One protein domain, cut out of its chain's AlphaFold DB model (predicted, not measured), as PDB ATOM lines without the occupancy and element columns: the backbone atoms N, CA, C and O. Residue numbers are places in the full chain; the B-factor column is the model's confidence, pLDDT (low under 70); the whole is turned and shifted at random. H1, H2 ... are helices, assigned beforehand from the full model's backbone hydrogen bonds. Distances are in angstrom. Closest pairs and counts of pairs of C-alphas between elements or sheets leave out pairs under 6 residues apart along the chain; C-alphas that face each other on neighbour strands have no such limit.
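This is residues 2 to 40 and 269 to 409 of the 459 residues of the protein "Hypothetical protein" of Dunaliella tertiolecta (UniProt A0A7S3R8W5). A long helix, H1, is crossed by H5, which bridges two groups of helices on opposite sides of H1: a cluster of H2, H3 and H4, and a crossed pair, H6 and H7. Residues 2 to 16 of H1 stick out. The printed part has 180 residues with seven named helices, H1 to H7 in chain order, and no named strand; the class is all helix. It is loose and flat, with a radius of gyration of the C-alphas of 19.8 A and spans of 60 by 49 by 26 A.

H1, residues 2 to 40, touches H5, residues 342 to 356, with residues 23 to 35 alone, at a steep tilt of 56 degrees; their closest C-alphas, Leu 31 and Ala 346, are 4.7 A apart. H2, residues 269 to 291, is the hub, touching three helices. Its residues 277 to 285 alone touch H3, residues 298 to 313, in a helical hairpin at 44 degrees; the closest C-alphas are Met 277 and Leu 309, 6.5 A. Its residues 278 to 282 alone touch H4, residues 324 to 336; the closest C-alphas are Asp 282 and Val 333, 5.4 A. Its residues 272 to 279 alone touch residues 343 to 344 of H5; the closest C-alphas are Gln 275 and Pro 344, 6.7 A. H6, residues 366 to 388, touches H7, residues 399 to 408, with residues 375 to 383 alone, about perpendicular at 88 degrees; the closest C-alphas are Gly 379 and Gly 400, 5.1 A. H5 and H6 are close but not clearly touching. Every O i to N i+4 pair is within hydrogen-bond range in H1, H2, H3, H4, H5 and H7, and 17 of 19 in H6.

H1 runs 56.9 A from C-alpha 2 at (284.729, 142.416, 156.261). H2 measures 33.2 A and H6 31.5 A. H7 ends with C-alpha 408 at (261.690, 149.989, 189.973).

Residues 41 to 268 are not printed, with 20.0 A between C-alphas 40 and 269. No link printed whole is long. Confidence is under 70 in 54 residues, among them 13 to 40.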
ATOM      1  N   GLN A   2     286.071 141.896 155.890       89.81
ATOM      2  CA  GLN A   2     284.729 142.416 156.261       89.81
ATOM      3  C   GLN A   2     283.734 141.320 156.708       89.81
ATOM      4  O   GLN A   2     283.038 141.487 157.707       89.81
ATOM      5  N   GLN A   3     283.730 140.160 156.040       90.19
ATOM      6  CA  GLN A   3     282.921 138.998 156.433       90.19
ATOM      7  C   GLN A   3     283.342 138.391 157.789       90.19
ATOM      8  O   GLN A   3     282.487 137.917 158.529       90.19
ATOM      9  N   GLN A   4     284.631 138.446 158.150       88.81
ATOM     10  CA  GLN A   4     285.112 138.010 159.471       88.81
ATOM     11  C   GLN A   4     284.639 138.968 160.567       88.81
ATOM     12  O   GLN A   4     284.134 138.497 161.576       88.81
ATOM     13  N   ARG A   5     284.694 140.291 160.336       90.50
ATOM     14  CA  ARG A   5     284.135 141.282 161.276       90.50
ATOM     15  C   ARG A   5     282.629 141.089 161.487       90.50
ATOM     16  O   ARG A   5     282.166 141.175 162.616       90.50
ATOM     17  N   ARG A   6     281.868 140.776 160.426       89.31
ATOM     18  CA  ARG A   6     280.438 140.420 160.549       89.31
ATOM     19  C   ARG A   6     280.230 139.145 161.373       89.31
ATOM     20  O   ARG A   6     279.407 139.163 162.274       89.31
ATOM     21  N   ARG A   7     281.000 138.077 161.120       89.81
ATOM     22  CA  ARG A   7     280.931 136.838 161.923       89.81
ATOM     23  C   ARG A   7     281.316 137.054 163.389       89.81
ATOM     24  O   ARG A   7     280.658 136.496 164.247       89.81
ATOM     25  N   GLN A   8     282.339 137.860 163.679       83.75
ATOM     26  CA  GLN A   8     282.727 138.178 165.058       83.75
ATOM     27  C   GLN A   8     281.620 138.934 165.797       83.75
ATOM     28  O   GLN A   8     281.274 138.531 166.898       83.75
ATOM     29  N   ARG A   9     281.010 139.949 165.166       83.62
ATOM     30  CA  ARG A   9     279.858 140.661 165.745       83.62
ATOM     31  C   ARG A   9     278.658 139.745 165.970       83.62
ATOM     32  O   ARG A   9     278.063 139.821 167.032       83.62
ATOM     33  N   GLN A  10     278.351 138.862 165.016       80.69
ATOM     34  CA  GLN A  10     277.292 137.864 165.183       80.69
ATOM     35  C   GLN A  10     277.578 136.967 166.394       80.69
ATOM     36  O   GLN A  10     276.754 136.892 167.285       80.69
ATOM     37  N   ILE A  11     278.783 136.394 166.496       79.69
ATOM     38  CA  ILE A  11     279.175 135.544 167.633       79.69
ATOM     39  C   ILE A  11     279.107 136.309 168.965       79.69
ATOM     40  O   ILE A  11     278.650 135.752 169.955       79.69
ATOM     41  N   GLN A  12     279.534 137.575 169.010       70.81
ATOM     42  CA  GLN A  12     279.417 138.408 170.214       70.81
ATOM     43  C   GLN A  12     277.949 138.650 170.593       70.81
ATOM     44  O   GLN A  12     277.593 138.494 171.757       70.81
ATOM     45  N   GLN A  13     277.095 138.966 169.618       68.38
ATOM     46  CA  GLN A  13     275.663 139.168 169.827       68.38
ATOM     47  C   GLN A  13     274.963 137.873 170.271       68.38
ATOM     48  O   GLN A  13     274.193 137.901 171.224       68.38
ATOM     49  N   ASP A  14     275.270 136.737 169.642       64.94
ATOM     50  CA  ASP A  14     274.732 135.421 169.998       64.94
ATOM     51  C   ASP A  14     275.151 135.022 171.430       64.94
ATOM     52  O   ASP A  14     274.339 134.499 172.193       64.94
ATOM     53  N   VAL A  15     276.396 135.327 171.834       65.56
ATOM     54  CA  VAL A  15     276.881 135.123 173.212       65.56
ATOM     55  C   VAL A  15     276.127 136.017 174.200       65.56
ATOM     56  O   VAL A  15     275.594 135.491 175.173       65.56
ATOM     57  N   LEU A  16     275.997 137.323 173.939       60.56
ATOM     58  CA  LEU A  16     275.253 138.251 174.805       60.56
ATOM     59  C   LEU A  16     273.768 137.868 174.941       60.56
ATOM     60  O   LEU A  16     273.204 137.934 176.035       60.56
ATOM     61  N   LEU A  17     273.138 137.409 173.855       60.72
ATOM     62  CA  LEU A  17     271.776 136.866 173.878       60.72
ATOM     63  C   LEU A  17     271.697 135.576 174.709       60.72
ATOM     64  O   LEU A  17     270.763 135.410 175.487       60.72
ATOM     65  N   SER A  18     272.690 134.685 174.616       66.38
ATOM     66  CA  SER A  18     272.728 133.468 175.440       66.38
ATOM     67  C   SER A  18     272.962 133.752 176.930       66.38
ATOM     68  O   SER A  18     272.333 133.121 177.776       66.38
ATOM     69  N   GLU A  19     273.810 134.730 177.270       65.62
ATOM     70  CA  GLU A  19     274.073 135.119 178.658       65.62
ATOM     71  C   GLU A  19     272.866 135.819 179.287       65.62
ATOM     72  O   GLU A  19     272.493 135.488 180.409       65.62
ATOM     73  N   SER A  20     272.216 136.734 178.562       59.78
ATOM     74  CA  SER A  20     271.003 137.421 179.031       59.78
ATOM     75  C   SER A  20     269.805 136.475 179.168       59.78
ATOM     76  O   SER A  20     269.098 136.540 180.174       59.78
ATOM     77  N   ALA A  21     269.618 135.536 178.233       59.91
ATOM     78  CA  ALA A  21     268.603 134.488 178.350       59.91
ATOM     79  C   ALA A  21     268.854 133.566 179.556       59.91
ATOM     80  O   ALA A  21     267.906 133.174 180.234       59.91
ATOM     81  N   LEU A  22     270.120 133.252 179.856       63.78
ATOM     82  CA  LEU A  22     270.490 132.462 181.029       63.78
ATOM     83  C   LEU A  22     270.247 133.234 182.337       63.78
ATOM     84  O   LEU A  22     269.618 132.686 183.234       63.78
ATOM     85  N   CYS A  23     270.635 134.514 182.423       62.84
ATOM     86  CA  CYS A  23     270.322 135.371 183.576       62.84
ATOM     87  C   CYS A  23     268.807 135.494 183.822       62.84
ATOM     88  O   CYS A  23     268.359 135.459 184.964       62.84
ATOM     89  N   LEU A  24     268.006 135.628 182.757       62.38
ATOM     90  CA  LEU A  24     266.544 135.654 182.855       62.38
ATOM     91  C   LEU A  24     265.985 134.309 183.336       62.38
ATOM     92  O   LEU A  24     265.063 134.282 184.147       62.38
ATOM     93  N   TRP A  25     266.530 133.193 182.849       67.19
ATOM     94  CA  TRP A  25     266.113 131.860 183.278       67.19
ATOM     95  C   TRP A  25     266.458 131.602 184.751       67.19
ATOM     96  O   TRP A  25     265.601 131.130 185.491       67.19
ATOM     97  N   GLU A  26     267.662 131.982 185.190       66.19
ATOM     98  CA  GLU A  26     268.082 131.972 186.599       66.19
ATOM     99  C   GLU A  26     267.137 132.842 187.452       66.19
ATOM    100  O   GLU A  26     266.616 132.377 188.464       66.19
ATOM    101  N   LEU A  27     266.811 134.063 187.007       64.75
ATOM    102  CA  LEU A  27     265.863 134.947 187.698       64.75
ATOM    103  C   LEU A  27     264.463 134.320 187.824       64.75
ATOM    104  O   LEU A  27     263.870 134.365 188.898       64.75
ATOM    105  N   LEU A  28     263.932 133.722 186.751       62.44
ATOM    106  CA  LEU A  28     262.628 133.044 186.756       62.44
ATOM    107  C   LEU A  28     262.636 131.760 187.604       62.44
ATOM    108  O   LEU A  28     261.616 131.421 188.206       62.44
ATOM    109  N   HIS A  29     263.770 131.061 187.679       67.88
ATOM    110  CA  HIS A  29     263.968 129.895 188.541       67.88
ATOM    111  C   HIS A  29     263.909 130.292 190.024       67.88
ATOM    112  O   HIS A  29     263.099 129.747 190.777       67.88
ATOM    113  N   GLU A  30     264.680 131.306 190.423       68.94
ATOM    114  CA  GLU A  30     264.682 131.829 191.795       68.94
ATOM    115  C   GLU A  30     263.351 132.500 192.171       68.94
ATOM    116  O   GLU A  30     262.879 132.367 193.302       68.94
ATOM    117  N   LEU A  31     262.675 133.146 191.213       63.19
ATOM    118  CA  LEU A  31     261.309 133.654 191.380       63.19
ATOM    119  C   LEU A  31     260.334 132.503 191.680       63.19
ATOM    120  O   LEU A  31     259.472 132.626 192.551       63.19
ATOM    121  N   GLY A  32     260.498 131.364 190.999       63.72
ATOM    122  CA  GLY A  32     259.757 130.131 191.260       63.72
ATOM    123  C   GLY A  32     259.969 129.600 192.682       63.72
ATOM    124  O   GLY A  32     258.990 129.277 193.358       63.72
ATOM    125  N   HIS A  33     261.215 129.579 193.171       69.19
ATOM    126  CA  HIS A  33     261.526 129.194 194.557       69.19
ATOM    127  C   HIS A  33     260.929 130.159 195.577       69.19
ATOM    128  O   HIS A  33     260.288 129.717 196.532       69.19
ATOM    129  N   ALA A  34     261.063 131.470 195.363       66.44
ATOM    130  CA  ALA A  34     260.478 132.482 196.240       66.44
ATOM    131  C   ALA A  34     258.942 132.361 196.306       66.44
ATOM    132  O   ALA A  34     258.363 132.387 197.395       66.44
ATOM    133  N   LEU A  35     258.268 132.128 195.173       64.00
ATOM    134  CA  LEU A  35     256.822 131.867 195.125       64.00
ATOM    135  C   LEU A  35     256.430 130.535 195.794       64.00
ATOM    136  O   LEU A  35     255.394 130.465 196.458       64.00
ATOM    137  N   HIS A  36     257.253 129.489 195.677       66.69
ATOM    138  CA  HIS A  36     257.042 128.222 196.386       66.69
ATOM    139  C   HIS A  36     257.181 128.379 197.912       66.69
ATOM    140  O   HIS A  36     256.401 127.808 198.677       66.69
ATOM    141  N   MET A  37     258.126 129.208 198.361       66.75
ATOM    142  CA  MET A  37     258.328 129.573 199.768       66.75
ATOM    143  C   MET A  37     257.165 130.421 200.312       66.75
ATOM    144  O   MET A  37     256.650 130.153 201.398       66.75
ATOM    145  N   LEU A  38     256.671 131.384 199.524       65.00
ATOM    146  CA  LEU A  38     255.457 132.155 199.830       65.00
ATOM    147  C   LEU A  38     254.211 131.257 199.960       65.00
ATOM    148  O   LEU A  38     253.378 131.471 200.844       65.00
ATOM    149  N   LEU A  39     254.101 130.213 199.131       59.66
ATOM    150  CA  LEU A  39     253.041 129.202 199.215       59.66
ATOM    151  C   LEU A  39     253.153 128.310 200.462       59.66
ATOM    152  O   LEU A  39     252.148 128.075 201.141       59.66
ATOM    153  N   SER A  40     254.355 127.823 200.784       58.06
ATOM    154  CA  SER A  40     254.583 126.965 201.956       58.06
ATOM    155  C   SER A  40     254.464 127.722 203.287       58.06
ATOM    156  O   SER A  40     254.163 127.117 204.316       58.06
ATOM    157  N   PRO A 269     266.107 140.343 209.433       69.19
ATOM    158  CA  PRO A 269     266.761 141.406 208.661       69.19
ATOM    159  C   PRO A 269     268.215 141.055 208.326       69.19
ATOM    160  O   PRO A 269     268.670 141.276 207.211       69.19
ATOM    161  N   LEU A 270     268.889 140.367 209.254       72.38
ATOM    162  CA  LEU A 270     270.232 139.825 209.084       72.38
ATOM    163  C   LEU A 270     270.395 138.837 207.909       72.38
ATOM    164  O   LEU A 270     271.433 138.863 207.260       72.38
ATOM    165  N   GLN A 271     269.423 137.963 207.610       76.00
ATOM    166  CA  GLN A 271     269.562 137.022 206.485       76.00
ATOM    167  C   GLN A 271     269.487 137.750 205.140       76.00
ATOM    168  O   GLN A 271     270.363 137.557 204.297       76.00
ATOM    169  N   MET A 272     268.513 138.649 204.967       75.81
ATOM    170  CA  MET A 272     268.438 139.502 203.774       75.81
ATOM    171  C   MET A 272     269.643 140.441 203.661       75.81
ATOM    172  O   MET A 272     270.153 140.656 202.565       75.81
ATOM    173  N   GLN A 273     270.161 140.937 204.787       78.69
ATOM    174  CA  GLN A 273     271.390 141.724 204.829       78.69
ATOM    175  C   GLN A 273     272.614 140.909 204.380       78.69
ATOM    176  O   GLN A 273     273.402 141.397 203.578       78.69
ATOM    177  N   VAL A 274     272.755 139.653 204.821       81.88
ATOM    178  CA  VAL A 274     273.812 138.732 204.353       81.88
ATOM    179  C   VAL A 274     273.683 138.452 202.853       81.88
ATOM    180  O   VAL A 274     274.683 138.521 202.140       81.88
ATOM    181  N   GLN A 275     272.470 138.208 202.346       83.94
ATOM    182  CA  GLN A 275     272.206 138.041 200.909       83.94
ATOM    183  C   GLN A 275     272.596 139.294 200.104       83.94
ATOM    184  O   GLN A 275     273.306 139.192 199.103       83.94
ATOM    185  N   ALA A 276     272.218 140.487 200.574       82.62
ATOM    186  CA  ALA A 276     272.576 141.760 199.949       82.62
ATOM    187  C   ALA A 276     274.093 142.029 199.977       82.62
ATOM    188  O   ALA A 276     274.666 142.405 198.955       82.62
ATOM    189  N   MET A 277     274.774 141.779 201.103       85.44
ATOM    190  CA  MET A 277     276.240 141.864 201.186       85.44
ATOM    191  C   MET A 277     276.921 140.878 200.232       85.44
ATOM    192  O   MET A 277     277.933 141.214 199.624       85.44
ATOM    193  N   THR A 278     276.361 139.679 200.060       88.12
ATOM    194  CA  THR A 278     276.922 138.654 199.166       88.12
ATOM    195  C   THR A 278     276.761 139.061 197.698       88.12
ATOM    196  O   THR A 278     277.716 138.976 196.927       88.12
ATOM    197  N   ALA A 279     275.603 139.620 197.326       87.38
ATOM    198  CA  ALA A 279     275.389 140.232 196.015       87.38
ATOM    199  C   ALA A 279     276.351 141.407 195.747       87.38
ATOM    200  O   ALA A 279     276.897 141.523 194.650       87.38
ATOM    201  N   LEU A 280     276.602 142.263 196.746       86.56
ATOM    202  CA  LEU A 280     277.568 143.364 196.639       86.56
ATOM    203  C   LEU A 280     279.005 142.856 196.469       86.56
ATOM    204  O   LEU A 280     279.728 143.361 195.609       86.56
ATOM    205  N   LEU A 281     279.412 141.842 197.237       89.56
ATOM    206  CA  LEU A 281     280.726 141.212 197.111       89.56
ATOM    207  C   LEU A 281     280.957 140.662 195.697       89.56
ATOM    208  O   LEU A 281     282.022 140.882 195.122       89.56
ATOM    209  N   ASP A 282     279.954 139.997 195.127       89.50
ATOM    210  CA  ASP A 282     280.003 139.448 193.772       89.50
ATOM    211  C   ASP A 282     280.242 140.539 192.713       89.50
ATOM    212  O   ASP A 282     281.153 140.441 191.885       89.50
ATOM    213  N   GLN A 283     279.517 141.660 192.807       88.31
ATOM    214  CA  GLN A 283     279.739 142.820 191.935       88.31
ATOM    215  C   GLN A 283     281.134 143.441 192.112       88.31
ATOM    216  O   GLN A 283     281.756 143.859 191.129       88.31
ATOM    217  N   LEU A 284     281.647 143.510 193.345       87.00
ATOM    218  CA  LEU A 284     282.986 144.037 193.629       87.00
ATOM    219  C   LEU A 284     284.082 143.137 193.039       87.00
ATOM    220  O   LEU A 284     284.993 143.645 192.379       87.00
ATOM    221  N   LEU A 285     283.971 141.817 193.205       87.00
ATOM    222  CA  LEU A 285     284.903 140.840 192.636       87.00
ATOM    223  C   LEU A 285     284.856 140.828 191.104       87.00
ATOM    224  O   LEU A 285     285.911 140.819 190.464       87.00
ATOM    225  N   LEU A 286     283.669 140.904 190.490       86.38
ATOM    226  CA  LEU A 286     283.538 141.004 189.032       86.38
ATOM    227  C   LEU A 286     284.232 142.263 188.488       86.38
ATOM    228  O   LEU A 286     284.999 142.182 187.525       86.38
ATOM    229  N   ARG A 287     284.004 143.430 189.109       84.44
ATOM    230  CA  ARG A 287     284.660 144.692 188.712       84.44
ATOM    231  C   ARG A 287     286.179 144.616 188.860       84.44
ATOM    232  O   ARG A 287     286.902 145.078 187.979       84.44
ATOM    233  N   ARG A 288     286.666 144.014 189.947       83.06
ATOM    234  CA  ARG A 288     288.098 143.938 190.264       83.06
ATOM    235  C   ARG A 288     288.851 142.974 189.345       83.06
ATOM    236  O   ARG A 288     289.885 143.361 188.799       83.06
ATOM    237  N   ASN A 289     288.274 141.811 189.038       79.94
ATOM    238  CA  ASN A 289     288.829 140.863 188.061       79.94
ATOM    239  C   ASN A 289     288.996 141.465 186.658       79.94
ATOM    240  O   ASN A 289     289.995 141.199 185.994       79.94
ATOM    241  N   ARG A 290     288.065 142.330 186.221       77.31
ATOM    242  CA  ARG A 290     288.193 143.067 184.949       77.31
ATOM    243  C   ARG A 290     289.385 144.033 184.934       77.31
ATOM    244  O   ARG A 290     289.930 144.293 183.869       77.31
ATOM    245  N   SER A 291     289.794 144.552 186.096       78.88
ATOM    246  CA  SER A 291     290.909 145.506 186.218       78.88
ATOM    247  C   SER A 291     292.292 144.862 186.389       78.88
ATOM    248  O   SER A 291     293.289 145.486 186.040       78.88
ATOM    249  N   SER A 292     292.374 143.633 186.916       78.31
ATOM    250  CA  SER A 292     293.650 142.964 187.218       78.31
ATOM    251  C   SER A 292     293.523 141.426 187.207       78.31
ATOM    252  O   SER A 292     293.461 140.805 188.270       78.31
ATOM    253  N   PRO A 293     293.529 140.772 186.029       71.69
ATOM    254  CA  PRO A 293     293.283 139.328 185.895       71.69
ATOM    255  C   PRO A 293     294.444 138.410 186.343       71.69
ATOM    256  O   PRO A 293     294.393 137.204 186.129       71.69
ATOM    257  N   THR A 294     295.519 138.947 186.927       63.28
ATOM    258  CA  THR A 294     296.784 138.229 187.205       63.28
ATOM    259  C   THR A 294     296.896 137.618 188.609       63.28
ATOM    260  O   THR A 294     297.953 137.105 188.972       63.28
ATOM    261  N   SER A 295     295.835 137.666 189.416       54.41
ATOM    262  CA  SER A 295     295.855 137.284 190.832       54.41
ATOM    263  C   SER A 295     295.453 135.818 191.066       54.41
ATOM    264  O   SER A 295     294.301 135.424 190.900       54.41
ATOM    265  N   THR A 296     296.391 135.013 191.574       63.53
ATOM    266  CA  THR A 296     296.120 133.712 192.221       63.53
ATOM    267  C   THR A 296     295.523 133.858 193.634       63.53
ATOM    268  O   THR A 296     295.359 132.866 194.340       63.53
ATOM    269  N   GLY A 297     295.193 135.086 194.060       72.19
ATOM    270  CA  GLY A 297     294.750 135.442 195.413       72.19
ATOM    271  C   GLY A 297     293.239 135.622 195.591       72.19
ATOM    272  O   GLY A 297     292.820 136.043 196.668       72.19
ATOM    273  N   MET A 298     292.423 135.304 194.577       72.62
ATOM    274  CA  MET A 298     290.954 135.463 194.581       72.62
ATOM    275  C   MET A 298     290.253 135.086 195.908       72.62
ATOM    276  O   MET A 298     289.469 135.902 196.391       72.62
ATOM    277  N   PRO A 299     290.534 133.932 196.556       79.12
ATOM    278  CA  PRO A 299     289.883 133.584 197.823       79.12
ATOM    279  C   PRO A 299     290.217 134.554 198.964       79.12
ATOM    280  O   PRO A 299     289.345 134.920 199.745       79.12
ATOM    281  N   GLN A 300     291.472 135.000 199.057       83.00
ATOM    282  CA  GLN A 300     291.933 135.884 200.129       83.00
ATOM    283  C   GLN A 300     291.423 137.319 199.936       83.00
ATOM    284  O   GLN A 300     291.092 137.998 200.906       83.00
ATOM    285  N   GLU A 301     291.292 137.755 198.681       85.19
ATOM    286  CA  GLU A 301     290.679 139.032 198.314       85.19
ATOM    287  C   GLU A 301     289.163 139.043 198.576       85.19
ATOM    288  O   GLU A 301     288.650 140.003 199.151       85.19
ATOM    289  N   ALA A 302     288.459 137.952 198.248       85.44
ATOM    290  CA  ALA A 302     287.042 137.780 198.570       85.44
ATOM    291  C   ALA A 302     286.784 137.793 200.086       85.44
ATOM    292  O   ALA A 302     285.868 138.474 200.542       85.44
ATOM    293  N   ILE A 303     287.624 137.109 200.874       84.88
ATOM    294  CA  ILE A 303     287.556 137.122 202.345       84.88
ATOM    295  C   ILE A 303     287.778 138.540 202.895       84.88
ATOM    296  O   ILE A 303     287.004 138.991 203.735       84.88
ATOM    297  N   ALA A 304     288.791 139.266 202.410       87.00
ATOM    298  CA  ALA A 304     289.071 140.628 202.871       87.00
ATOM    299  C   ALA A 304     287.922 141.606 202.558       87.00
ATOM    300  O   ALA A 304     287.547 142.417 203.405       87.00
ATOM    301  N   LEU A 305     287.326 141.504 201.363       88.81
ATOM    302  CA  LEU A 305     286.146 142.289 200.989       88.81
ATOM    303  C   LEU A 305     284.907 141.901 201.815       88.81
ATOM    304  O   LEU A 305     284.161 142.786 202.223       88.81
ATOM    305  N   TRP A 306     284.701 140.609 202.100       87.50
ATOM    306  CA  TRP A 306     283.600 140.135 202.949       87.50
ATOM    307  C   TRP A 306     283.683 140.688 204.373       87.50
ATOM    308  O   TRP A 306     282.691 141.200 204.889       87.50
ATOM    309  N   VAL A 307     284.869 140.635 204.989       85.81
ATOM    310  CA  VAL A 307     285.105 141.193 206.329       85.81
ATOM    311  C   VAL A 307     284.813 142.696 206.345       85.81
ATOM    312  O   VAL A 307     284.029 143.136 207.179       85.81
ATOM    313  N   GLY A 308     285.325 143.463 205.373       86.31
ATOM    314  CA  GLY A 308     285.052 144.905 205.286       86.31
ATOM    315  C   GLY A 308     283.573 145.256 205.054       86.31
ATOM    316  O   GLY A 308     283.084 146.249 205.590       86.31
ATOM    317  N   LEU A 309     282.830 144.434 204.301       85.25
ATOM    318  CA  LEU A 309     281.373 144.581 204.163       85.25
ATOM    319  C   LEU A 309     280.653 144.305 205.489       85.25
ATOM    320  O   LEU A 309     279.759 145.061 205.865       85.25
ATOM    321  N   CYS A 310     281.064 143.264 206.216       83.44
ATOM    322  CA  CYS A 310     280.487 142.927 207.513       83.44
ATOM    323  C   CYS A 310     280.759 144.014 208.564       83.44
ATOM    324  O   CYS A 310     279.828 144.416 209.254       83.44
ATOM    325  N   GLU A 311     281.989 144.530 208.650       83.38
ATOM    326  CA  GLU A 311     282.369 145.625 209.559       83.38
ATOM    327  C   GLU A 311     281.581 146.918 209.298       83.38
ATOM    328  O   GLU A 311     281.252 147.640 210.238       83.38
ATOM    329  N   GLY A 312     281.270 147.217 208.030       81.12
ATOM    330  CA  GLY A 312     280.532 148.423 207.647       81.12
ATOM    331  C   GLY A 312     279.006 148.311 207.739       81.12
ATOM    332  O   GLY A 312     278.340 149.330 207.917       81.12
ATOM    333  N   ALA A 313     278.441 147.108 207.591       77.94
ATOM    334  CA  ALA A 313     276.992 146.910 207.504       77.94
ATOM    335  C   ALA A 313     276.369 146.255 208.746       77.94
ATOM    336  O   ALA A 313     275.231 146.580 209.095       77.94
ATOM    337  N   LEU A 314     277.054 145.314 209.405       75.94
ATOM    338  CA  LEU A 314     276.480 144.601 210.547       75.94
ATOM    339  C   LEU A 314     276.461 145.487 211.808       75.94
ATOM    340  O   LEU A 314     277.336 146.335 211.986       75.94
ATOM    341  N   PRO A 315     275.488 145.296 212.722       73.62
ATOM    342  CA  PRO A 315     275.477 146.006 213.998       73.62
ATOM    343  C   PRO A 315     276.770 145.763 214.788       73.62
ATOM    344  O   PRO A 315     277.220 144.620 214.901       73.62
ATOM    345  N   MET A 316     277.342 146.824 215.374       70.81
ATOM    346  CA  MET A 316     278.582 146.718 216.154       70.81
ATOM    347  C   MET A 316     278.482 145.633 217.232       70.81
ATOM    348  O   MET A 316     277.523 145.601 218.004       70.81
ATOM    349  N   GLY A 317     279.509 144.789 217.321       67.62
ATOM    350  CA  GLY A 317     279.573 143.694 218.292       67.62
ATOM    351  C   GLY A 317     279.000 142.366 217.796       67.62
ATOM    352  O   GLY A 317     279.039 141.393 218.543       67.62
ATOM    353  N   MET A 318     278.517 142.282 216.551       68.12
ATOM    354  CA  MET A 318     278.464 140.993 215.868       68.12
ATOM    355  C   MET A 318     279.820 140.690 215.238       68.12
ATOM    356  O   MET A 318     280.270 141.427 214.362       68.12
ATOM    357  N   ASP A 319     280.444 139.585 215.639       68.62
ATOM    358  CA  ASP A 319     281.576 139.046 214.892       68.62
ATOM    359  C   ASP A 319     281.142 138.725 213.447       68.62
ATOM    360  O   ASP A 319     280.030 138.212 213.245       68.62
ATOM    361  N   PRO A 320     282.008 138.941 212.437       63.47
ATOM    362  CA  PRO A 320     281.835 138.410 211.089       63.47
ATOM    363  C   PRO A 320     282.064 136.890 211.113       63.47
ATOM    364  O   PRO A 320     283.034 136.362 210.566       63.47
ATOM    365  N   LEU A 321     281.177 136.175 211.810       59.47
ATOM    366  CA  LEU A 321     281.201 134.728 211.926       59.47
ATOM    367  C   LEU A 321     280.966 134.136 210.543       59.47
ATOM    368  O   LEU A 321     279.825 134.074 210.081       59.47
ATOM    369  N   PHE A 322     282.047 133.640 209.942       64.88
ATOM    370  CA  PHE A 322     282.025 132.694 208.835       64.88
ATOM    371  C   PHE A 322     281.270 131.431 209.269       64.88
ATOM    372  O   PHE A 322     281.853 130.407 209.629       64.88
ATOM    373  N   THR A 323     279.942 131.498 209.249       69.06
ATOM    374  CA  THR A 323     279.100 130.311 209.307       69.06
ATOM    375  C   THR A 323     279.379 129.472 208.062       69.06
ATOM    376  O   THR A 323     279.772 130.004 207.017       69.06
ATOM    377  N   CYS A 324     279.129 128.163 208.123       67.06
ATOM    378  CA  CYS A 324     279.253 127.304 206.941       67.06
ATOM    379  C   CYS A 324     278.435 127.852 205.754       67.06
ATOM    380  O   CYS A 324     278.898 127.800 204.620       67.06
ATOM    381  N   GLN A 325     277.287 128.481 206.032       68.12
ATOM    382  CA  GLN A 325     276.445 129.156 205.045       68.12
ATOM    383  C   GLN A 325     277.133 130.369 204.388       68.12
ATOM    384  O   GLN A 325     277.029 130.534 203.174       68.12
ATOM    385  N   GLN A 326     277.858 131.208 205.142       72.50
ATOM    386  CA  GLN A 326     278.645 132.303 204.552       72.50
ATOM    387  C   GLN A 326     279.793 131.758 203.692       72.50
ATOM    388  O   GLN A 326     279.985 132.211 202.567       72.50
ATOM    389  N   ALA A 327     280.503 130.727 204.165       71.62
ATOM    390  CA  ALA A 327     281.570 130.081 203.398       71.62
ATOM    391  C   ALA A 327     281.058 129.446 202.084       71.62
ATOM    392  O   ALA A 327     281.677 129.610 201.035       71.62
ATOM    393  N   GLN A 328     279.895 128.786 202.113       74.62
ATOM    394  CA  GLN A 328     279.207 128.279 200.918       74.62
ATOM    395  C   GLN A 328     278.742 129.412 199.992       74.62
ATOM    396  O   GLN A 328     278.855 129.305 198.771       74.62
ATOM    397  N   SER A 329     278.260 130.523 200.554       76.38
ATOM    398  CA  SER A 329     277.830 131.691 199.777       76.38
ATOM    399  C   SER A 329     278.995 132.322 199.009       76.38
ATOM    400  O   SER A 329     278.827 132.676 197.845       76.38
ATOM    401  N   LEU A 330     280.199 132.364 199.593       78.56
ATOM    402  CA  LEU A 330     281.423 132.792 198.900       78.56
ATOM    403  C   LEU A 330     281.801 131.878 197.726       78.56
ATOM    404  O   LEU A 330     282.268 132.370 196.699       78.56
ATOM    405  N   TYR A 331     281.573 130.566 197.841       81.19
ATOM    406  CA  TYR A 331     281.762 129.646 196.717       81.19
ATOM    407  C   TYR A 331     280.778 129.957 195.581       81.19
ATOM    408  O   TYR A 331     281.205 130.150 194.443       81.19
ATOM    409  N   ARG A 332     279.482 130.119 195.903       80.88
ATOM    410  CA  ARG A 332     278.451 130.511 194.924       80.88
ATOM    411  C   ARG A 332     278.773 131.851 194.248       80.88
ATOM    412  O   ARG A 332     278.569 131.980 193.051       80.88
ATOM    413  N   VAL A 333     279.335 132.829 194.964       84.50
ATOM    414  CA  VAL A 333     279.825 134.093 194.372       84.50
ATOM    415  C   VAL A 333     280.900 133.848 193.304       84.50
ATOM    416  O   VAL A 333     280.814 134.380 192.198       84.50
ATOM    417  N   MET A 334     281.896 133.002 193.587       80.75
ATOM    418  CA  MET A 334     282.945 132.678 192.608       80.75
ATOM    419  C   MET A 334     282.417 131.925 191.372       80.75
ATOM    420  O   MET A 334     282.992 132.047 190.287       80.75
ATOM    421  N   GLU A 335     281.334 131.165 191.533       83.44
ATOM    422  CA  GLU A 335     280.648 130.436 190.464       83.44
ATOM    423  C   GLU A 335     279.758 131.351 189.603       83.44
ATOM    424  O   GLU A 335     279.855 131.321 188.375       83.44
ATOM    425  N   LEU A 336     278.957 132.215 190.238       80.38
ATOM    426  CA  LEU A 336     277.928 133.051 189.604       80.38
ATOM    427  C   LEU A 336     278.465 134.327 188.931       80.38
ATOM    428  O   LEU A 336     277.805 134.860 188.041       80.38
ATOM    429  N   ARG A 337     279.664 134.807 189.295       85.38
ATOM    430  CA  ARG A 337     280.436 135.830 188.546       85.38
ATOM    431  C   ARG A 337     279.668 137.123 188.216       85.38
ATOM    432  O   ARG A 337     279.677 137.597 187.079       85.38
ATOM    433  N   GLY A 338     279.047 137.727 189.217       85.31
ATOM    434  CA  GLY A 338     278.255 138.953 189.118       85.31
ATOM    435  C   GLY A 338     276.757 138.720 188.913       85.31
ATOM    436  O   GLY A 338     276.055 139.666 188.555       85.31
ATOM    437  N   ARG A 339     276.264 137.496 189.123       85.62
ATOM    438  CA  ARG A 339     274.839 137.137 189.025       85.62
ATOM    439  C   ARG A 339     274.167 136.864 190.368       85.62
ATOM    440  O   ARG A 339     272.948 136.746 190.405       85.62
ATOM    441  N   TYR A 340     274.900 136.853 191.487       86.00
ATOM    442  CA  TYR A 340     274.323 136.614 192.818       86.00
ATOM    443  C   TYR A 340     273.225 137.637 193.174       86.00
ATOM    444  O   TYR A 340     272.281 137.317 193.887       86.00
ATOM    445  N   ALA A 341     273.279 138.851 192.612       82.62
ATOM    446  CA  ALA A 341     272.215 139.855 192.731       82.62
ATOM    447  C   ALA A 341     270.835 139.390 192.208       82.62
ATOM    448  O   ALA A 341     269.816 139.937 192.629       82.62
ATOM    449  N   GLY A 342     270.783 138.355 191.359       81.31
ATOM    450  CA  GLY A 342     269.542 137.724 190.911       81.31
ATOM    451  C   GLY A 342     268.712 137.137 192.058       81.31
ATOM    452  O   GLY A 342     267.493 137.254 192.023       81.31
ATOM    453  N   TYR A 343     269.345 136.610 193.113       81.62
ATOM    454  CA  TYR A 343     268.655 136.045 194.283       81.62
ATOM    455  C   TYR A 343     267.790 137.079 195.034       81.62
ATOM    456  O   TYR A 343     266.569 136.906 195.091       81.62
ATOM    457  N   PRO A 344     268.344 138.176 195.595       79.56
ATOM    458  CA  PRO A 344     267.530 139.178 196.279       79.56
ATOM    459  C   PRO A 344     266.579 139.920 195.326       79.56
ATOM    460  O   PRO A 344     265.501 140.326 195.758       79.56
ATOM    461  N   MET A 345     266.927 140.058 194.039       78.38
ATOM    462  CA  MET A 345     266.030 140.645 193.039       78.38
ATOM    463  C   MET A 345     264.809 139.751 192.772       78.38
ATOM    464  O   MET A 345     263.682 140.236 192.810       78.38
ATOM    465  N   ALA A 346     264.998 138.441 192.588       78.56
ATOM    466  CA  ALA A 346     263.906 137.477 192.451       78.56
ATOM    467  C   ALA A 346     262.969 137.499 193.668       78.56
ATOM    468  O   ALA A 346     261.750 137.501 193.512       78.56
ATOM    469  N   TRP A 347     263.523 137.599 194.882       79.06
ATOM    470  CA  TRP A 347     262.740 137.745 196.111       79.06
ATOM    471  C   TRP A 347     261.907 139.032 196.157       79.06
ATOM    472  O   TRP A 347     260.728 138.989 196.529       79.06
ATOM    473  N   LEU A 348     262.486 140.170 195.756       78.50
ATOM    474  CA  LEU A 348     261.779 141.451 195.661       78.50
ATOM    475  C   LEU A 348     260.636 141.383 194.635       78.50
ATOM    476  O   LEU A 348     259.503 141.770 194.932       78.50
ATOM    477  N   LEU A 349     260.915 140.824 193.454       79.06
ATOM    478  CA  LEU A 349     259.945 140.639 192.374       79.06
ATOM    479  C   LEU A 349     258.808 139.685 192.772       79.06
ATOM    480  O   LEU A 349     257.642 140.029 192.579       79.06
ATOM    481  N   ALA A 350     259.111 138.541 193.394       79.75
ATOM    482  CA  ALA A 350     258.101 137.601 193.888       79.75
ATOM    483  C   ALA A 350     257.178 138.262 194.916       79.75
ATOM    484  O   ALA A 350     255.956 138.157 194.816       79.75
ATOM    485  N   THR A 351     257.761 138.990 195.875       79.25
ATOM    486  CA  THR A 351     257.016 139.680 196.938       79.25
ATOM    487  C   THR A 351     256.110 140.772 196.360       79.25
ATOM    488  O   THR A 351     254.938 140.865 196.725       79.25
ATOM    489  N   SER A 352     256.604 141.557 195.398       82.38
ATOM    490  CA  SER A 352     255.792 142.553 194.690       82.38
ATOM    491  C   SER A 352     254.645 141.927 193.905       82.38
ATOM    492  O   SER A 352     253.500 142.347 194.064       82.38
ATOM    493  N   ALA A 353     254.917 140.897 193.097       79.12
ATOM    494  CA  ALA A 353     253.889 140.233 192.300       79.12
ATOM    495  C   ALA A 353     252.800 139.616 193.199       79.12
ATOM    496  O   ALA A 353     251.605 139.717 192.912       79.12
ATOM    497  N   TRP A 354     253.206 139.054 194.342       83.25
ATOM    498  CA  TRP A 354     252.316 138.522 195.370       83.25
ATOM    499  C   TRP A 354     251.355 139.584 195.931       83.25
ATOM    500  O   TRP A 354     250.139 139.374 195.936       83.25
ATOM    501  N   HIS A 355     251.869 140.750 196.342       82.94
ATOM    502  CA  HIS A 355     251.033 141.865 196.807       82.94
ATOM    503  C   HIS A 355     250.187 142.485 195.684       82.94
ATOM    504  O   HIS A 355     249.014 142.791 195.899       82.94
ATOM    505  N   HIS A 356     250.744 142.638 194.479       85.06
ATOM    506  CA  HIS A 356     250.062 143.231 193.326       85.06
ATOM    507  C   HIS A 356     248.797 142.448 192.940       85.06
ATOM    508  O   HIS A 356     247.755 143.046 192.669       85.06
ATOM    509  N   HIS A 357     248.848 141.113 192.994       87.94
ATOM    510  CA  HIS A 357     247.685 140.256 192.740       87.94
ATOM    511  C   HIS A 357     246.808 139.987 193.978       87.94
ATOM    512  O   HIS A 357     245.813 139.270 193.873       87.94
ATOM    513  N   GLY A 358     247.126 140.567 195.142       88.12
ATOM    514  CA  GLY A 358     246.340 140.414 196.371       88.12
ATOM    515  C   GLY A 358     246.455 139.039 197.044       88.12
ATOM    516  O   GLY A 358     245.591 138.679 197.849       88.12
ATOM    517  N   LEU A 359     247.501 138.266 196.727       82.88
ATOM    518  CA  LEU A 359     247.771 136.951 197.333       82.88
ATOM    519  C   LEU A 359     248.188 137.064 198.810       82.88
ATOM    520  O   LEU A 359     248.141 136.090 199.554       82.88
ATOM    521  N   ASP A 360     248.549 138.265 199.264       86.06
ATOM    522  CA  ASP A 360     248.737 138.607 200.674       86.06
ATOM    523  C   ASP A 360     247.428 138.572 201.482       86.06
ATOM    524  O   ASP A 360     247.441 138.241 202.669       86.06
ATOM    525  N   LYS A 361     246.298 138.879 200.834       89.38
ATOM    526  CA  LYS A 361     244.951 138.888 201.426       89.38
ATOM    527  C   LYS A 361     244.237 137.553 201.241       89.38
ATOM    528  O   LYS A 361     243.621 137.060 202.183       89.38
ATOM    529  N   ASP A 362     244.329 136.970 200.047       87.31
ATOM    530  CA  ASP A 362     243.807 135.635 199.741       87.31
ATOM    531  C   ASP A 362     244.821 134.823 198.911       87.31
ATOM    532  O   ASP A 362     244.756 134.821 197.677       87.31
ATOM    533  N   PRO A 363     245.727 134.069 199.564       81.38
ATOM    534  CA  PRO A 363     246.705 133.222 198.879       81.38
ATOM    535  C   PRO A 363     246.069 132.015 198.174       81.38
ATOM    536  O   PRO A 363     246.773 131.255 197.508       81.38
ATOM    537  N   THR A 364     244.758 131.796 198.328       83.94
ATOM    538  CA  THR A 364     244.007 130.726 197.659       83.94
ATOM    539  C   THR A 364     243.184 131.192 196.466       83.94
ATOM    540  O   THR A 364     242.623 130.344 195.773       83.94
ATOM    541  N   SER A 365     243.133 132.498 196.181       89.00
ATOM    542  CA  SER A 365     242.346 133.047 195.074       89.00
ATOM    543  C   SER A 365     242.826 132.491 193.722       89.00
ATOM    544  O   SER A 365     243.915 132.851 193.259       89.00
ATOM    545  N   PRO A 366     242.032 131.652 193.023       88.38
ATOM    546  CA  PRO A 366     242.442 131.087 191.736       88.38
ATOM    547  C   PRO A 366     242.545 132.171 190.653       88.38
ATOM    548  O   PRO A 366     243.320 132.038 189.710       88.38
ATOM    549  N   ASN A 367     241.806 133.274 190.814       92.81
ATOM    550  CA  ASN A 367     241.874 134.433 189.930       92.81
ATOM    551  C   ASN A 367     243.193 135.196 190.112       92.81
ATOM    552  O   ASN A 367     243.807 135.573 189.116       92.81
ATOM    553  N   ALA A 368     243.650 135.377 191.357       87.69
ATOM    554  CA  ALA A 368     244.938 136.003 191.648       87.69
ATOM    555  C   ALA A 368     246.101 135.152 191.116       87.69
ATOM    556  O   ALA A 368     246.959 135.673 190.410       87.69
ATOM    557  N   TRP A 369     246.068 133.832 191.337       86.50
ATOM    558  CA  TRP A 369     247.042 132.895 190.760       86.50
ATOM    559  C   TRP A 369     247.038 132.891 189.232       86.50
ATOM    560  O   TRP A 369     248.095 132.987 188.615       86.50
ATOM    561  N   SER A 370     245.864 132.844 188.597       88.88
ATOM    562  CA  SER A 370     245.758 132.927 187.136       88.88
ATOM    563  C   SER A 370     246.280 134.259 186.586       88.88
ATOM    564  O   SER A 370     246.828 134.288 185.485       88.88
ATOM    565  N   SER A 371     246.127 135.355 187.335       89.38
ATOM    566  CA  SER A 371     246.668 136.665 186.968       89.38
ATOM    567  C   SER A 371     248.187 136.732 187.142       89.38
ATOM    568  O   SER A 371     248.856 137.233 186.244       89.38
ATOM    569  N   LEU A 372     248.725 136.187 188.239       85.31
ATOM    570  CA  LEU A 372     250.164 136.090 188.498       85.31
ATOM    571  C   LEU A 372     250.861 135.248 187.429       85.31
ATOM    572  O   LEU A 372     251.847 135.689 186.847       85.31
ATOM    573  N   CYS A 373     250.327 134.063 187.119       84.12
ATOM    574  CA  CYS A 373     250.890 133.202 186.081       84.12
ATOM    575  C   CYS A 373     250.878 133.883 184.707       84.12
ATOM    576  O   CYS A 373     251.853 133.776 183.971       84.12
ATOM    577  N   ARG A 374     249.816 134.632 184.377       86.56
ATOM    578  CA  ARG A 374     249.758 135.418 183.137       86.56
ATOM    579  C   ARG A 374     250.765 136.564 183.116       86.56
ATOM    580  O   ARG A 374     251.394 136.773 182.088       86.56
ATOM    581  N   LEU A 375     250.965 137.278 184.223       83.69
ATOM    582  CA  LEU A 375     251.970 138.342 184.297       83.69
ATOM    583  C   LEU A 375     253.395 137.780 184.139       83.69
ATOM    584  O   LEU A 375     254.151 138.231 183.282       83.69
ATOM    585  N   VAL A 376     253.731 136.768 184.945       79.94
ATOM    586  CA  VAL A 376     255.090 136.222 185.072       79.94
ATOM    587  C   VAL A 376     255.476 135.320 183.902       79.94
ATOM    588  O   VAL A 376     256.568 135.471 183.364       79.94
ATOM    589  N   PHE A 377     254.620 134.374 183.504       78.56
ATOM    590  CA  PHE A 377     254.978 133.387 182.481       78.56
ATOM    591  C   PHE A 377     254.548 133.797 181.076       78.56
ATOM    592  O   PHE A 377     255.285 133.529 180.141       78.56
ATOM    593  N   GLU A 378     253.395 134.449 180.896       82.25
ATOM    594  CA  GLU A 378     252.944 134.849 179.554       82.25
ATOM    595  C   GLU A 378     253.449 136.252 179.179       82.25
ATOM    596  O   GLU A 378     254.007 136.424 178.098       82.25
ATOM    597  N   GLY A 379     253.315 137.235 180.076       77.75
ATOM    598  CA  GLY A 379     253.717 138.628 179.856       77.75
ATOM    599  C   GLY A 379     255.223 138.788 179.653       77.75
ATOM    600  O   GLY A 379     255.657 139.179 178.570       77.75
ATOM    601  N   LEU A 380     256.028 138.415 180.657       72.75
ATOM    602  CA  LEU A 380     257.490 138.526 180.557       72.75
ATOM    603  C   LEU A 380     258.062 137.673 179.411       72.75
ATOM    604  O   LEU A 380     258.991 138.113 178.740       72.75
ATOM    605  N   GLN A 381     257.504 136.486 179.131       75.94
ATOM    606  CA  GLN A 381     257.958 135.670 177.998       75.94
ATOM    607  C   GLN A 381     257.690 136.361 176.654       75.94
ATOM    608  O   GLN A 381     258.581 136.390 175.806       75.94
ATOM    609  N   GLN A 382     256.498 136.936 176.454       76.56
ATOM    610  CA  GLN A 382     256.161 137.668 175.227       76.56
ATOM    611  C   GLN A 382     257.072 138.886 175.029       76.56
ATOM    612  O   GLN A 382     257.580 139.098 173.927       76.56
ATOM    613  N   GLU A 383     257.336 139.642 176.094       75.44
ATOM    614  CA  GLU A 383     258.229 140.804 176.070       75.44
ATOM    615  C   GLU A 383     259.682 140.403 175.771       75.44
ATOM    616  O   GLU A 383     260.324 140.995 174.901       75.44
ATOM    617  N   CYS A 384     260.188 139.335 176.393       69.38
ATOM    618  CA  CYS A 384     261.539 138.834 176.130       69.38
ATOM    619  C   CYS A 384     261.685 138.273 174.704       69.38
ATOM    620  O   CYS A 384     262.721 138.478 174.065       69.38
ATOM    621  N   SER A 385     260.644 137.627 174.163       73.56
ATOM    622  CA  SER A 385     260.586 137.240 172.748       73.56
ATOM    623  C   SER A 385     260.582 138.453 171.810       73.56
ATOM    624  O   SER A 385     261.278 138.420 170.796       73.56
ATOM    625  N   ALA A 386     259.865 139.534 172.139       71.06
ATOM    626  CA  ALA A 386     259.837 140.760 171.335       71.06
ATOM    627  C   ALA A 386     261.207 141.466 171.293       71.06
ATOM    628  O   ALA A 386     261.688 141.815 170.208       71.06
ATOM    629  N   VAL A 387     261.875 141.586 172.448       68.62
ATOM    630  CA  VAL A 387     263.249 142.112 172.555       68.62
ATOM    631  C   VAL A 387     264.227 141.245 171.754       68.62
ATOM    632  O   VAL A 387     264.976 141.764 170.926       68.62
ATOM    633  N   SER A 388     264.173 139.920 171.923       68.81
ATOM    634  CA  SER A 388     265.047 138.971 171.210       68.81
ATOM    635  C   SER A 388     264.842 138.986 169.693       68.81
ATOM    636  O   SER A 388     265.784 138.772 168.932       68.81
ATOM    637  N   ALA A 389     263.615 139.245 169.236       75.56
ATOM    638  CA  ALA A 389     263.274 139.350 167.821       75.56
ATOM    639  C   ALA A 389     263.668 140.701 167.187       75.56
ATOM    640  O   ALA A 389     263.468 140.886 165.986       75.56
ATOM    641  N   GLY A 390     264.243 141.632 167.960       67.38
ATOM    642  CA  GLY A 390     264.725 142.913 167.448       67.38
ATOM    643  C   GLY A 390     263.607 143.883 167.065       67.38
ATOM    644  O   GLY A 390     263.788 144.663 166.131       67.38
ATOM    645  N   TYR A 391     262.477 143.847 167.782       65.19
ATOM    646  CA  TYR A 391     261.394 144.830 167.672       65.19
ATOM    647  C   TYR A 391     261.379 145.781 168.885       65.19
ATOM    648  O   TYR A 391     260.484 145.673 169.725       65.19
ATOM    649  N   PRO A 392     262.350 146.707 169.017       53.81
ATOM    650  CA  PRO A 392     262.222 147.805 169.961       53.81
ATOM    651  C   PRO A 392     261.151 148.780 169.452       53.81
ATOM    652  O   PRO A 392     261.254 149.288 168.339       53.81
ATOM    653  N   ASP A 393     260.145 149.015 170.291       57.59
ATOM    654  CA  ASP A 393     259.236 150.165 170.289       57.59
ATOM    655  C   ASP A 393     258.553 150.587 168.975       57.59
ATOM    656  O   ASP A 393     259.091 151.345 168.179       57.59
ATOM    657  N   GLU A 394     257.260 150.254 168.886       55.25
ATOM    658  CA  GLU A 394     256.206 151.267 168.640       55.25
ATOM    659  C   GLU A 394     254.887 150.903 169.367       55.25
ATOM    660  O   GLU A 394     254.063 151.776 169.630       55.25
ATOM    661  N   GLN A 395     254.667 149.630 169.734       54.47
ATOM    662  CA  GLN A 395     253.382 149.126 170.258       54.47
ATOM    663  C   GLN A 395     253.296 148.988 171.792       54.47
ATOM    664  O   GLN A 395     252.671 148.059 172.296       54.47
ATOM    665  N   GLY A 396     253.846 149.963 172.521       60.81
ATOM    666  CA  GLY A 396     253.624 150.148 173.962       60.81
ATOM    667  C   GLY A 396     254.328 149.148 174.891       60.81
ATOM    668  O   GLY A 396     254.702 148.042 174.508       60.81
ATOM    669  N   SER A 397     254.488 149.544 176.154       72.12
ATOM    670  CA  SER A 397     254.950 148.650 177.218       72.12
ATOM    671  C   SER A 397     253.905 147.564 177.478       72.12
ATOM    672  O   SER A 397     252.758 147.878 177.815       72.12
ATOM    673  N   GLY A 398     254.304 146.296 177.370       78.69
ATOM    674  CA  GLY A 398     253.477 145.177 177.811       78.69
ATOM    675  C   GLY A 398     253.206 145.213 179.328       78.69
ATOM    676  O   GLY A 398     253.806 146.007 180.062       78.69
ATOM    677  N   PRO A 399     252.271 144.382 179.825       77.50
ATOM    678  CA  PRO A 399     251.872 144.401 181.230       77.50
ATOM    679  C   PRO A 399     252.992 143.969 182.191       77.50
ATOM    680  O   PRO A 399     252.985 144.410 183.339       77.50
ATOM    681  N   GLY A 400     253.946 143.143 181.744       74.69
ATOM    682  CA  GLY A 400     255.113 142.748 182.534       74.69
ATOM    683  C   GLY A 400     256.082 143.914 182.697       74.69
ATOM    684  O   GLY A 400     256.441 144.271 183.819       74.69
ATOM    685  N   LEU A 401     256.416 144.580 181.592       74.94
ATOM    686  CA  LEU A 401     257.311 145.731 181.566       74.94
ATOM    687  C   LEU A 401     256.720 146.914 182.336       74.94
ATOM    688  O   LEU A 401     257.435 147.547 183.106       74.94
ATOM    689  N   ALA A 402     255.416 147.171 182.201       77.81
ATOM    690  CA  ALA A 402     254.721 148.201 182.972       77.81
ATOM    691  C   ALA A 402     254.745 147.912 184.489       77.81
ATOM    692  O   ALA A 402     254.936 148.826 185.292       77.81
ATOM    693  N   TRP A 403     254.605 146.644 184.897       80.69
ATOM    694  CA  TRP A 403     254.751 146.239 186.300       80.69
ATOM    695  C   TRP A 403     256.194 146.405 186.807       80.69
ATOM    696  O   TRP A 403     256.396 146.953 187.891       80.69
ATOM    697  N   LEU A 404     257.198 146.009 186.016       74.06
ATOM    698  CA  LEU A 404     258.614 146.209 186.350       74.06
ATOM    699  C   LEU A 404     258.974 147.701 186.451       74.06
ATOM    700  O   LEU A 404     259.633 148.109 187.403       74.06
ATOM    701  N   GLN A 405     258.494 148.534 185.525       77.31
ATOM    702  CA  GLN A 405     258.680 149.990 185.550       77.31
ATOM    703  C   GLN A 405     258.077 150.623 186.810       77.31
ATOM    704  O   GLN A 405     258.738 151.438 187.461       77.31
ATOM    705  N   ALA A 406     256.867 150.199 187.192       75.50
ATOM    706  CA  ALA A 406     256.211 150.641 188.419       75.50
ATOM    707  C   ALA A 406     256.954 150.185 189.689       75.50
ATOM    708  O   ALA A 406     257.053 150.958 190.640       75.50
ATOM    709  N   LEU A 407     257.505 148.963 189.708       69.06
ATOM    710  CA  LEU A 407     258.286 148.434 190.833       69.06
ATOM    711  C   LEU A 407     259.616 149.166 191.023       69.06
ATOM    712  O   LEU A 407     259.960 149.543 192.139       69.06
ATOM    713  N   VAL A 408     260.368 149.348 189.940       66.25
ATOM    714  CA  VAL A 408     261.690 149.989 189.973       66.25
ATOM    715  C   VAL A 408     261.561 151.505 190.215       66.25
ATOM    716  O   VAL A 408     262.558 152.184 190.456       66.25
ATOM    717  N   GLY A 409     260.341 152.058 190.162       63.75
ATOM    718  CA  GLY A 409     260.109 153.497 190.241       63.75
ATOM    719  C   GLY A 409     260.854 154.220 189.123       63.75
ATOM    720  O   GLY A 409     261.453 155.269 189.360       63.75
TER     721      GLY A 409